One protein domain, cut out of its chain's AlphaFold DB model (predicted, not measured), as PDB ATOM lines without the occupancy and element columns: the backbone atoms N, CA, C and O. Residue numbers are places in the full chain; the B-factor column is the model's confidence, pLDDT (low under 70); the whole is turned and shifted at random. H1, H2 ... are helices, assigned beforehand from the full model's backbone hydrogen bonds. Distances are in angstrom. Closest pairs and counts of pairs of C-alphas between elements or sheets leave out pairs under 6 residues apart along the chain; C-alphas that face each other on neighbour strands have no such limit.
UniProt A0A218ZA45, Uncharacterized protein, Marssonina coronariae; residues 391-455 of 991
ATOM      1  N   PRO A 391     109.076  97.090  81.383       79.31
ATOM      2  CA  PRO A 391     109.946  95.925  81.270       79.31
ATOM      3  C   PRO A 391     109.116  94.647  81.386       79.31
ATOM      4  O   PRO A 391     108.410  94.484  82.387       79.31
ATOM      5  N   LYS A 392     109.222  93.754  80.384       84.44
ATOM      6  CA  LYS A 392     108.410  92.531  80.307       84.44
ATOM      7  C   LYS A 392     108.378  91.820  81.667       84.44
ATOM      8  O   LYS A 392     109.417  91.604  82.305       84.44
ATOM      9  N   ARG A 393     107.180  91.481  82.132       86.81
ATOM     10  CA  ARG A 393     106.950  90.715  83.369       86.81
ATOM     11  C   ARG A 393     106.717  89.251  83.017       86.81
ATOM     12  O   ARG A 393     106.611  88.921  81.845       86.81
ATOM     13  N   VAL A 394     106.652  88.360  83.998       86.25
ATOM     14  CA  VAL A 394     106.090  87.020  83.767       86.25
ATOM     15  C   VAL A 394     104.571  87.104  83.875       86.25
ATOM     16  O   VAL A 394     104.074  87.740  84.801       86.25
ATOM     17  N   HIS A 395     103.846  86.466  82.958       81.25
ATOM     18  CA  HIS A 395     102.387  86.367  83.009       81.25
ATOM     19  C   HIS A 395     101.936  85.756  84.347       81.25
ATOM     20  O   HIS A 395     102.474  84.732  84.782       81.25
ATOM     21  N   GLY A 396     100.968  86.382  85.022       75.94
ATOM     22  CA  GLY A 396     100.566  85.980  86.377       75.94
ATOM     23  C   GLY A 396      99.912  84.595  86.439       75.94
ATOM     24  O   GLY A 396     100.218  83.787  87.319       75.94
ATOM     25  N   THR A 397      99.032  84.286  85.486       67.25
ATOM     26  CA  THR A 397      98.317  83.004  85.442       67.25
ATOM     27  C   THR A 397      99.281  81.867  85.113       67.25
ATOM     28  O   THR A 397     100.025  81.940  84.135       67.25
ATOM     29  N   GLY A 398      99.262  80.811  85.930       62.50
ATOM     30  CA  GLY A 398     100.181  79.671  85.828       62.50
ATOM     31  C   GLY A 398     101.492  79.834  86.610       62.50
ATOM     32  O   GLY A 398     102.257  78.876  86.708       62.50
ATOM     33  N   HIS A 399     101.753  80.999  87.210       62.94
ATOM     34  CA  HIS A 399     102.947  81.236  88.017       62.94
ATOM     35  C   HIS A 399     102.684  80.895  89.504       62.94
ATOM     36  O   HIS A 399     101.867  81.558  90.142       62.94
ATOM     37  N   PRO A 400     103.361  79.902  90.123       61.38
ATOM     38  CA  PRO A 400     103.085  79.488  91.508       61.38
ATOM     39  C   PRO A 400     103.682  80.432  92.575       61.38
ATOM     40  O   PRO A 400     103.766  80.075  93.751       61.38
ATOM     41  N   PHE A 401     104.096  81.637  92.176       61.16
ATOM     42  CA  PHE A 401     104.656  82.679  93.034       61.16
ATOM     43  C   PHE A 401     103.809  83.943  92.895       61.16
ATOM     44  O   PHE A 401     103.637  84.433  91.780       61.16
ATOM     45  N   MET A 402     103.318  84.464  94.025       58.50
ATOM     46  CA  MET A 402     102.390  85.610  94.084       58.50
ATOM     47  C   MET A 402     102.970  86.896  93.469       58.50
ATOM     48  O   MET A 402     102.214  87.722  92.969       58.50
ATOM     49  N   ASP A 403     104.299  87.040  93.466       63.22
ATOM     50  CA  ASP A 403     105.007  88.079  92.718       63.22
ATOM     51  C   ASP A 403     105.402  87.545  91.324       63.22
ATOM     52  O   ASP A 403     106.350  86.749  91.228       63.22
ATOM     53  N   PRO A 404     104.758  87.975  90.220       64.50
ATOM     54  CA  PRO A 404     105.270  87.700  88.884       64.50
ATOM     55  C   PRO A 404     106.603  88.427  88.701       64.50
ATOM     56  O   PRO A 404     106.695  89.657  88.827       64.50
ATOM     57  N   GLY A 405     107.646  87.640  88.431       73.81
ATOM     58  CA  GLY A 405     109.014  88.126  88.309       73.81
ATOM     59  C   GLY A 405     109.206  89.086  87.133       73.81
ATOM     60  O   GLY A 405     108.358  89.222  86.250       73.81
ATOM     61  N   LYS A 406     110.376  89.727  87.088       81.50
ATOM     62  CA  LYS A 406     110.861  90.327  85.839       81.50
ATOM     63  C   LYS A 406     111.135  89.196  84.838       81.50
ATOM     64  O   LYS A 406     111.686  88.159  85.235       81.50
ATOM     65  N   ALA A 407     110.758  89.395  83.576       83.75
ATOM     66  CA  ALA A 407     111.092  88.474  82.495       83.75
ATOM     67  C   ALA A 407     112.616  88.312  82.366       83.75
ATOM     68  O   ALA A 407     113.393  89.155  82.826       83.75
ATOM     69  N   VAL A 408     113.055  87.223  81.737       83.94
ATOM     70  CA  VAL A 408     114.465  87.034  81.378       83.94
ATOM     71  C   VAL A 408     114.688  87.706  80.016       83.94
ATOM     72  O   VAL A 408     114.209  87.169  79.021       83.94
ATOM     73  N   PRO A 409     115.409  88.845  79.927       76.88
ATOM     74  CA  PRO A 409     115.519  89.616  78.680       76.88
ATOM     75  C   PRO A 409     116.287  88.883  77.570       76.88
ATOM     76  O   PRO A 409     116.143  89.221  76.402       76.88
ATOM     77  N   ASN A 410     117.079  87.870  77.932       75.25
ATOM     78  CA  ASN A 410     117.882  87.065  77.010       75.25
ATOM     79  C   ASN A 410     117.220  85.715  76.668       75.25
ATOM     80  O   ASN A 410     117.868  84.846  76.087       75.25
ATOM     81  N   ALA A 411     115.973  85.485  77.087       77.19
ATOM     82  CA  ALA A 411     115.229  84.306  76.662       77.19
ATOM     83  C   ALA A 411     114.742  84.501  75.214       77.19
ATOM     84  O   ALA A 411     114.331  85.611  74.872       77.19
ATOM     85  N   PRO A 412     114.761  83.458  74.365       74.12
ATOM     86  CA  PRO A 412     114.155  83.550  73.043       74.12
ATOM     87  C   PRO A 412     112.655  83.820  73.201       74.12
ATOM     88  O   PRO A 412     111.991  83.130  73.972       74.12
ATOM     89  N   SER A 413     112.134  84.815  72.479       73.50
ATOM     90  CA  SER A 413     110.691  85.065  72.429       73.50
ATOM     91  C   SER A 413     110.044  83.908  71.675       73.50
ATOM     92  O   SER A 413     110.347  83.678  70.504       73.50
ATOM     93  N   THR A 414     109.197  83.147  72.357       79.75
ATOM     94  CA  THR A 414     108.576  81.922  71.836       79.75
ATOM     95  C   THR A 414     107.057  81.990  71.947       79.75
ATOM     96  O   THR A 414     106.521  82.850  72.644       79.75
ATOM     97  N   LEU A 415     106.347  81.094  71.248       78.81
ATOM     98  CA  LEU A 415     104.879  81.016  71.277       78.81
ATOM     99  C   LEU A 415     104.339  81.117  72.716       78.81
ATOM    100  O   LEU A 415     104.772  80.383  73.608       78.81
ATOM    101  N   GLY A 416     103.413  82.057  72.924       76.88
ATOM    102  CA  GLY A 416     102.854  82.416  74.231       76.88
ATOM    103  C   GLY A 416     103.488  83.636  74.916       76.88
ATOM    104  O   GLY A 416     102.939  84.091  75.916       76.88
ATOM    105  N   ASP A 417     104.602  84.183  74.415       80.94
ATOM    106  CA  ASP A 417     105.146  85.466  74.888       80.94
ATOM    107  C   ASP A 417     104.456  86.654  74.191       80.94
ATOM    108  O   ASP A 417     104.458  86.749  72.965       80.94
ATOM    109  N   ASN A 418     103.936  87.595  74.982       80.75
ATOM    110  CA  ASN A 418     103.330  88.855  74.542       80.75
ATOM    111  C   ASN A 418     104.334  90.023  74.646       80.75
ATOM    112  O   ASN A 418     105.416  89.900  75.232       80.75
ATOM    113  N   ASP A 419     103.973  91.210  74.147       75.31
ATOM    114  CA  ASP A 419     104.815  92.420  74.231       75.31
ATOM    115  C   ASP A 419     105.155  92.864  75.656       75.31
ATOM    116  O   ASP A 419     106.252  93.364  75.892       75.31
ATOM    117  N   TYR A 420     104.266  92.622  76.620       80.44
ATOM    118  CA  TYR A 420     104.455  93.031  78.019       80.44
ATOM    119  C   TYR A 420     104.674  91.856  78.980       80.44
ATOM    120  O   TYR A 420     105.122  92.059  80.113       80.44
ATOM    121  N   GLU A 421     104.400  90.625  78.543       85.94
ATOM    122  CA  GLU A 421     104.371  89.444  79.407       85.94
ATOM    123  C   GLU A 421     105.046  88.234  78.760       85.94
ATOM    124  O   GLU A 421     104.688  87.798  77.673       85.94
ATOM    125  N   GLN A 422     106.022  87.670  79.465       86.88
ATOM    126  CA  GLN A 422     106.665  86.405  79.149       86.88
ATOM    127  C   GLN A 422     105.855  85.247  79.744       86.88
ATOM    128  O   GLN A 422     105.490  85.272  80.923       86.88
ATOM    129  N   HIS A 423     105.631  84.199  78.962       86.44
ATOM    130  CA  HIS A 423     104.949  82.991  79.397       86.44
ATOM    131  C   HIS A 423     105.737  82.285  80.526       86.44
ATOM    132  O   HIS A 423     106.970  82.194  80.443       86.44
ATOM    133  N   PRO A 424     105.085  81.718  81.566       86.44
ATOM    134  CA  PRO A 424     105.787  81.128  82.710       86.44
ATOM    135  C   PRO A 424     106.752  80.003  82.323       86.44
ATOM    136  O   PRO A 424     107.822  79.879  82.920       86.44
ATOM    137  N   ALA A 425     106.420  79.217  81.292       85.31
ATOM    138  CA  ALA A 425     107.300  78.166  80.788       85.31
ATOM    139  C   ALA A 425     108.568  78.735  80.129       85.31
ATOM    140  O   ALA A 425     109.658  78.213  80.352       85.31
ATOM    141  N   ASN A 426     108.446  79.834  79.381       86.00
ATOM    142  CA  ASN A 426     109.538  80.440  78.613       86.00
ATOM    143  C   ASN A 426     110.502  81.170  79.567       86.00
ATOM    144  O   ASN A 426     111.721  80.990  79.495       86.00
ATOM    145  N   TRP A 427     109.947  81.870  80.566       88.75
ATOM    146  CA  TRP A 427     110.701  82.390  81.711       88.75
ATOM    147  C   TRP A 427     111.437  81.279  82.462       88.75
ATOM    148  O   TRP A 427     112.636  81.393  82.727       88.75
ATOM    149  N   TRP A 428     110.742  80.179  82.777       87.19
ATOM    150  CA  TRP A 428     111.349  79.051  83.474       87.19
ATOM    151  C   TRP A 428     112.479  78.439  82.652       87.19
ATOM    152  O   TRP A 428     113.561  78.244  83.195       87.19
ATOM    153  N   VAL A 429     112.302  78.190  81.350       87.38
ATOM    154  CA  VAL A 429     113.372  77.711  80.454       87.38
ATOM    155  C   VAL A 429     114.584  78.644  80.517       87.38
ATOM    156  O   VAL A 429     115.680  78.156  80.802       87.38
ATOM    157  N   GLY A 430     114.376  79.960  80.394       85.31
ATOM    158  CA  GLY A 430     115.423  80.987  80.459       85.31
ATOM    159  C   GLY A 430     116.182  81.095  81.793       85.31
ATOM    160  O   GLY A 430     117.271  81.666  81.821       85.31
ATOM    161  N   LYS A 431     115.670  80.537  82.899       87.38
ATOM    162  CA  LYS A 431     116.372  80.539  84.198       87.38
ATOM    163  C   LYS A 431     117.503  79.515  84.269       87.38
ATOM    164  O   LYS A 431     117.335  78.342  83.927       87.38
ATOM    165  N   THR A 432     118.654  79.910  84.810       91.44
ATOM    166  CA  THR A 432     119.777  78.988  85.041       91.44
ATOM    167  C   THR A 432     119.418  77.908  86.070       91.44
ATOM    168  O   THR A 432     118.554  78.101  86.927       91.44
ATOM    169  N   LYS A 433     120.120  76.762  86.049       91.62
ATOM    170  CA  LYS A 433     119.900  75.679  87.032       91.62
ATOM    171  C   LYS A 433     120.044  76.155  88.489       91.62
ATOM    172  O   LYS A 433     119.315  75.667  89.343       91.62
ATOM    173  N   LYS A 434     120.935  77.124  88.754       91.75
ATOM    174  CA  LYS A 434     121.148  77.720  90.087       91.75
ATOM    175  C   LYS A 434     119.988  78.623  90.519       91.75
ATOM    176  O   LYS A 434     119.564  78.558  91.666       91.75
ATOM    177  N   GLU A 435     119.448  79.442  89.617       88.25
ATOM    178  CA  GLU A 435     118.253  80.238  89.926       88.25
ATOM    179  C   GLU A 435     117.040  79.339  90.165       88.25
ATOM    180  O   GLU A 435     116.318  79.549  91.132       88.25
ATOM    181  N   LYS A 436     116.850  78.302  89.336       88.12
ATOM    182  CA  LYS A 436     115.765  77.321  89.498       88.12
ATOM    183  C   LYS A 436     115.770  76.682  90.893       88.12
ATOM    184  O   LYS A 436     114.712  76.595  91.508       88.12
ATOM    185  N   THR A 437     116.935  76.295  91.427       89.38
ATOM    186  CA  THR A 437     117.025  75.754  92.797       89.38
ATOM    187  C   THR A 437     116.756  76.806  93.874       89.38
ATOM    188  O   THR A 437     116.056  76.501  94.832       89.38
ATOM    189  N   VAL A 438     117.218  78.052  93.722       89.25
ATOM    190  CA  VAL A 438     116.890  79.140  94.671       89.25
ATOM    191  C   VAL A 438     115.386  79.448  94.684       89.25
ATOM    192  O   VAL A 438     114.800  79.633  95.749       89.25
ATOM    193  N   ILE A 439     114.745  79.459  93.512       84.94
ATOM    194  CA  ILE A 439     113.306  79.702  93.357       84.94
ATOM    195  C   ILE A 439     112.484  78.573  94.008       84.94
ATOM    196  O   ILE A 439     111.545  78.860  94.749       84.94
ATOM    197  N   LEU A 440     112.870  77.307  93.809       86.69
ATOM    198  CA  LEU A 440     112.230  76.152  94.456       86.69
ATOM    199  C   LEU A 440     112.434  76.135  95.979       86.69
ATOM    200  O   LEU A 440     111.485  75.863  96.710       86.69
ATOM    201  N   ASN A 441     113.629  76.477  96.470       88.44
ATOM    202  CA  ASN A 441     113.890  76.567  97.909       88.44
ATOM    203  C   ASN A 441     113.000  77.636  98.562       88.44
ATOM    204  O   ASN A 441     112.316  77.340  99.538       88.44
ATOM    205  N   ARG A 442     112.903  78.833  97.963       84.31
ATOM    206  CA  ARG A 442     111.991  79.891  98.433       84.31
ATOM    207  C   ARG A 442     110.515  79.469  98.359       84.31
ATOM    208  O   ARG A 442     109.710  79.898  99.180       84.31
ATOM    209  N   GLN A 443     110.140  78.611  97.407       80.62
ATOM    210  CA  GLN A 443     108.796  78.024  97.364       80.62
ATOM    211  C   GLN A 443     108.544  77.107  98.569       80.62
ATOM    212  O   GLN A 443     107.496  77.211  99.203       80.62
ATOM    213  N   ALA A 444     109.503  76.238  98.903       84.25
ATOM    214  CA  ALA A 444     109.417  75.349 100.060       84.25
ATOM    215  C   ALA A 444     109.383  76.129 101.386       84.25
ATOM    216  O   ALA A 444     108.577  75.806 102.256       84.25
ATOM    217  N   GLU A 445     110.181  77.194 101.511       86.06
ATOM    218  CA  GLU A 445     110.158  78.125 102.650       86.06
ATOM    219  C   GLU A 445     108.783  78.794 102.804       86.06
ATOM    220  O   GLU A 445     108.176  78.693 103.868       86.06
ATOM    221  N   ASN A 446     108.236  79.387 101.734       78.19
ATOM    222  CA  ASN A 446     106.908  80.013 101.749       78.19
ATOM    223  C   ASN A 446     105.786  79.014 102.106       78.19
ATOM    224  O   ASN A 446     104.828  79.370 102.794       78.19
ATOM    225  N   VAL A 447     105.875  77.762 101.638       82.75
ATOM    226  CA  VAL A 447     104.903  76.705 101.969       82.75
ATOM    227  C   VAL A 447     105.028  76.286 103.435       82.75
ATOM    228  O   VAL A 447     104.010  76.197 104.119       82.75
ATOM    229  N   ALA A 448     106.249  76.100 103.943       85.88
ATOM    230  CA  ALA A 448     106.496  75.767 105.345       85.88
ATOM    231  C   ALA A 448     106.089  76.908 106.297       85.88
ATOM    232  O   ALA A 448     105.546  76.649 107.371       85.88
ATOM    233  N   GLU A 449     106.286  78.170 105.907       83.50
ATOM    234  CA  GLU A 449     105.788  79.328 106.653       83.50
ATOM    235  C   GLU A 449     104.258  79.384 106.644       83.50
ATOM    236  O   GLU A 449     103.651  79.523 107.708       83.50
ATOM    237  N   ARG A 450     103.613  79.185 105.487       79.88
ATOM    238  CA  ARG A 450     102.147  79.122 105.404       79.88
ATOM    239  C   ARG A 450     101.578  77.981 106.246       79.88
ATOM    240  O   ARG A 450     100.571  78.179 106.916       79.88
ATOM    241  N   GLU A 451     102.224  76.816 106.273       83.69
ATOM    242  CA  GLU A 451     101.821  75.705 107.140       83.69
ATOM    243  C   GLU A 451     102.040  76.031 108.628       83.69
ATOM    244  O   GLU A 451     101.182  75.744 109.462       83.69
ATOM    245  N   ARG A 452     103.153  76.689 108.979       83.75
ATOM    246  CA  ARG A 452     103.442  77.158 110.344       83.75
ATOM    247  C   ARG A 452     102.418  78.190 110.825       83.75
ATOM    248  O   ARG A 452     102.018  78.133 111.987       83.75
ATOM    249  N   LEU A 453     101.974  79.093 109.950       79.62
ATOM    250  CA  LEU A 453     100.881  80.031 110.217       79.62
ATOM    251  C   LEU A 453      99.550  79.288 110.379       79.62
ATOM    252  O   LEU A 453      98.899  79.456 111.404       79.62
ATOM    253  N   LEU A 454      99.206  78.370 109.470       77.62
ATOM    254  CA  LEU A 454      97.965  77.591 109.560       77.62
ATOM    255  C   LEU A 454      97.900  76.749 110.850       77.62
ATOM    256  O   LEU A 454      96.862  76.695 111.505       77.62
ATOM    257  N   ARG A 455      99.019  76.145 111.277       77.88
ATOM    258  CA  ARG A 455      99.151  75.435 112.568       77.88
ATOM    259  C   ARG A 455      99.033  76.370 113.783       77.88
ATOM    260  O   ARG A 455      98.593  75.929 114.844       77.88
TER     261      ARG A 455
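Overview. This is residues 391 to 455 of the 991 residues of an uncharacterized protein of Marssonina coronariae (UniProt A0A218ZA45). A short helix, H1, and a long helix, H2, make a lopsided V, and a long looping stretch with no named element, residues 391 to 423, is gathered about H1 and reaches into the opening of the V. The far end of H2, residues 447 to 455, sticks out alone as an arm. The printed part has 65 residues, with two named helices in the order H1, H2 and no named strand; its class is all helix, though the helices hold 30 of the 65 residues, under half. It is only just loose, close to compact, with a radius of gyration of the C-alphas of 13.3 A, and elongated, spanning 42 by 23 by 18 A.

Along the chain. The printed part begins at Pro 391, C-alpha at (109.946, 95.925, 81.270), and residues 391 to 423 hold no named element. Within them, residues 393 to 394 form a short parallel pairing with residues 421 to 422. H1, residues 424 to 430, starts at C-alpha 424 (105.787, 81.128, 82.710) and measures 9.9 A. H2, residues 433 to 455, measures 32.9 A and ends at C-alpha 455 (99.151, 75.435, 112.568).

Arrangement. A tight link of 2 residues joins H1 to H2. The two helices run opposite ways at a steep tilt of 40 degrees. They are close but not clearly touching; their closest C-alphas, of Trp 428 and Lys 436, are 7.7 A apart. In H1 and H2 every O i to N i+4 pair is within hydrogen-bond range.

Size, cuts and confidence. The two C-alphas farthest apart, of Pro 412 and Arg 455, are 43.0 A apart. Without residues 447 to 455, which stand free, the body spans 32 by 21 by 18 A. The printed part has no cut. The mean pLDDT of the printed part is 80.6, and residues 397 to 404 are under 70.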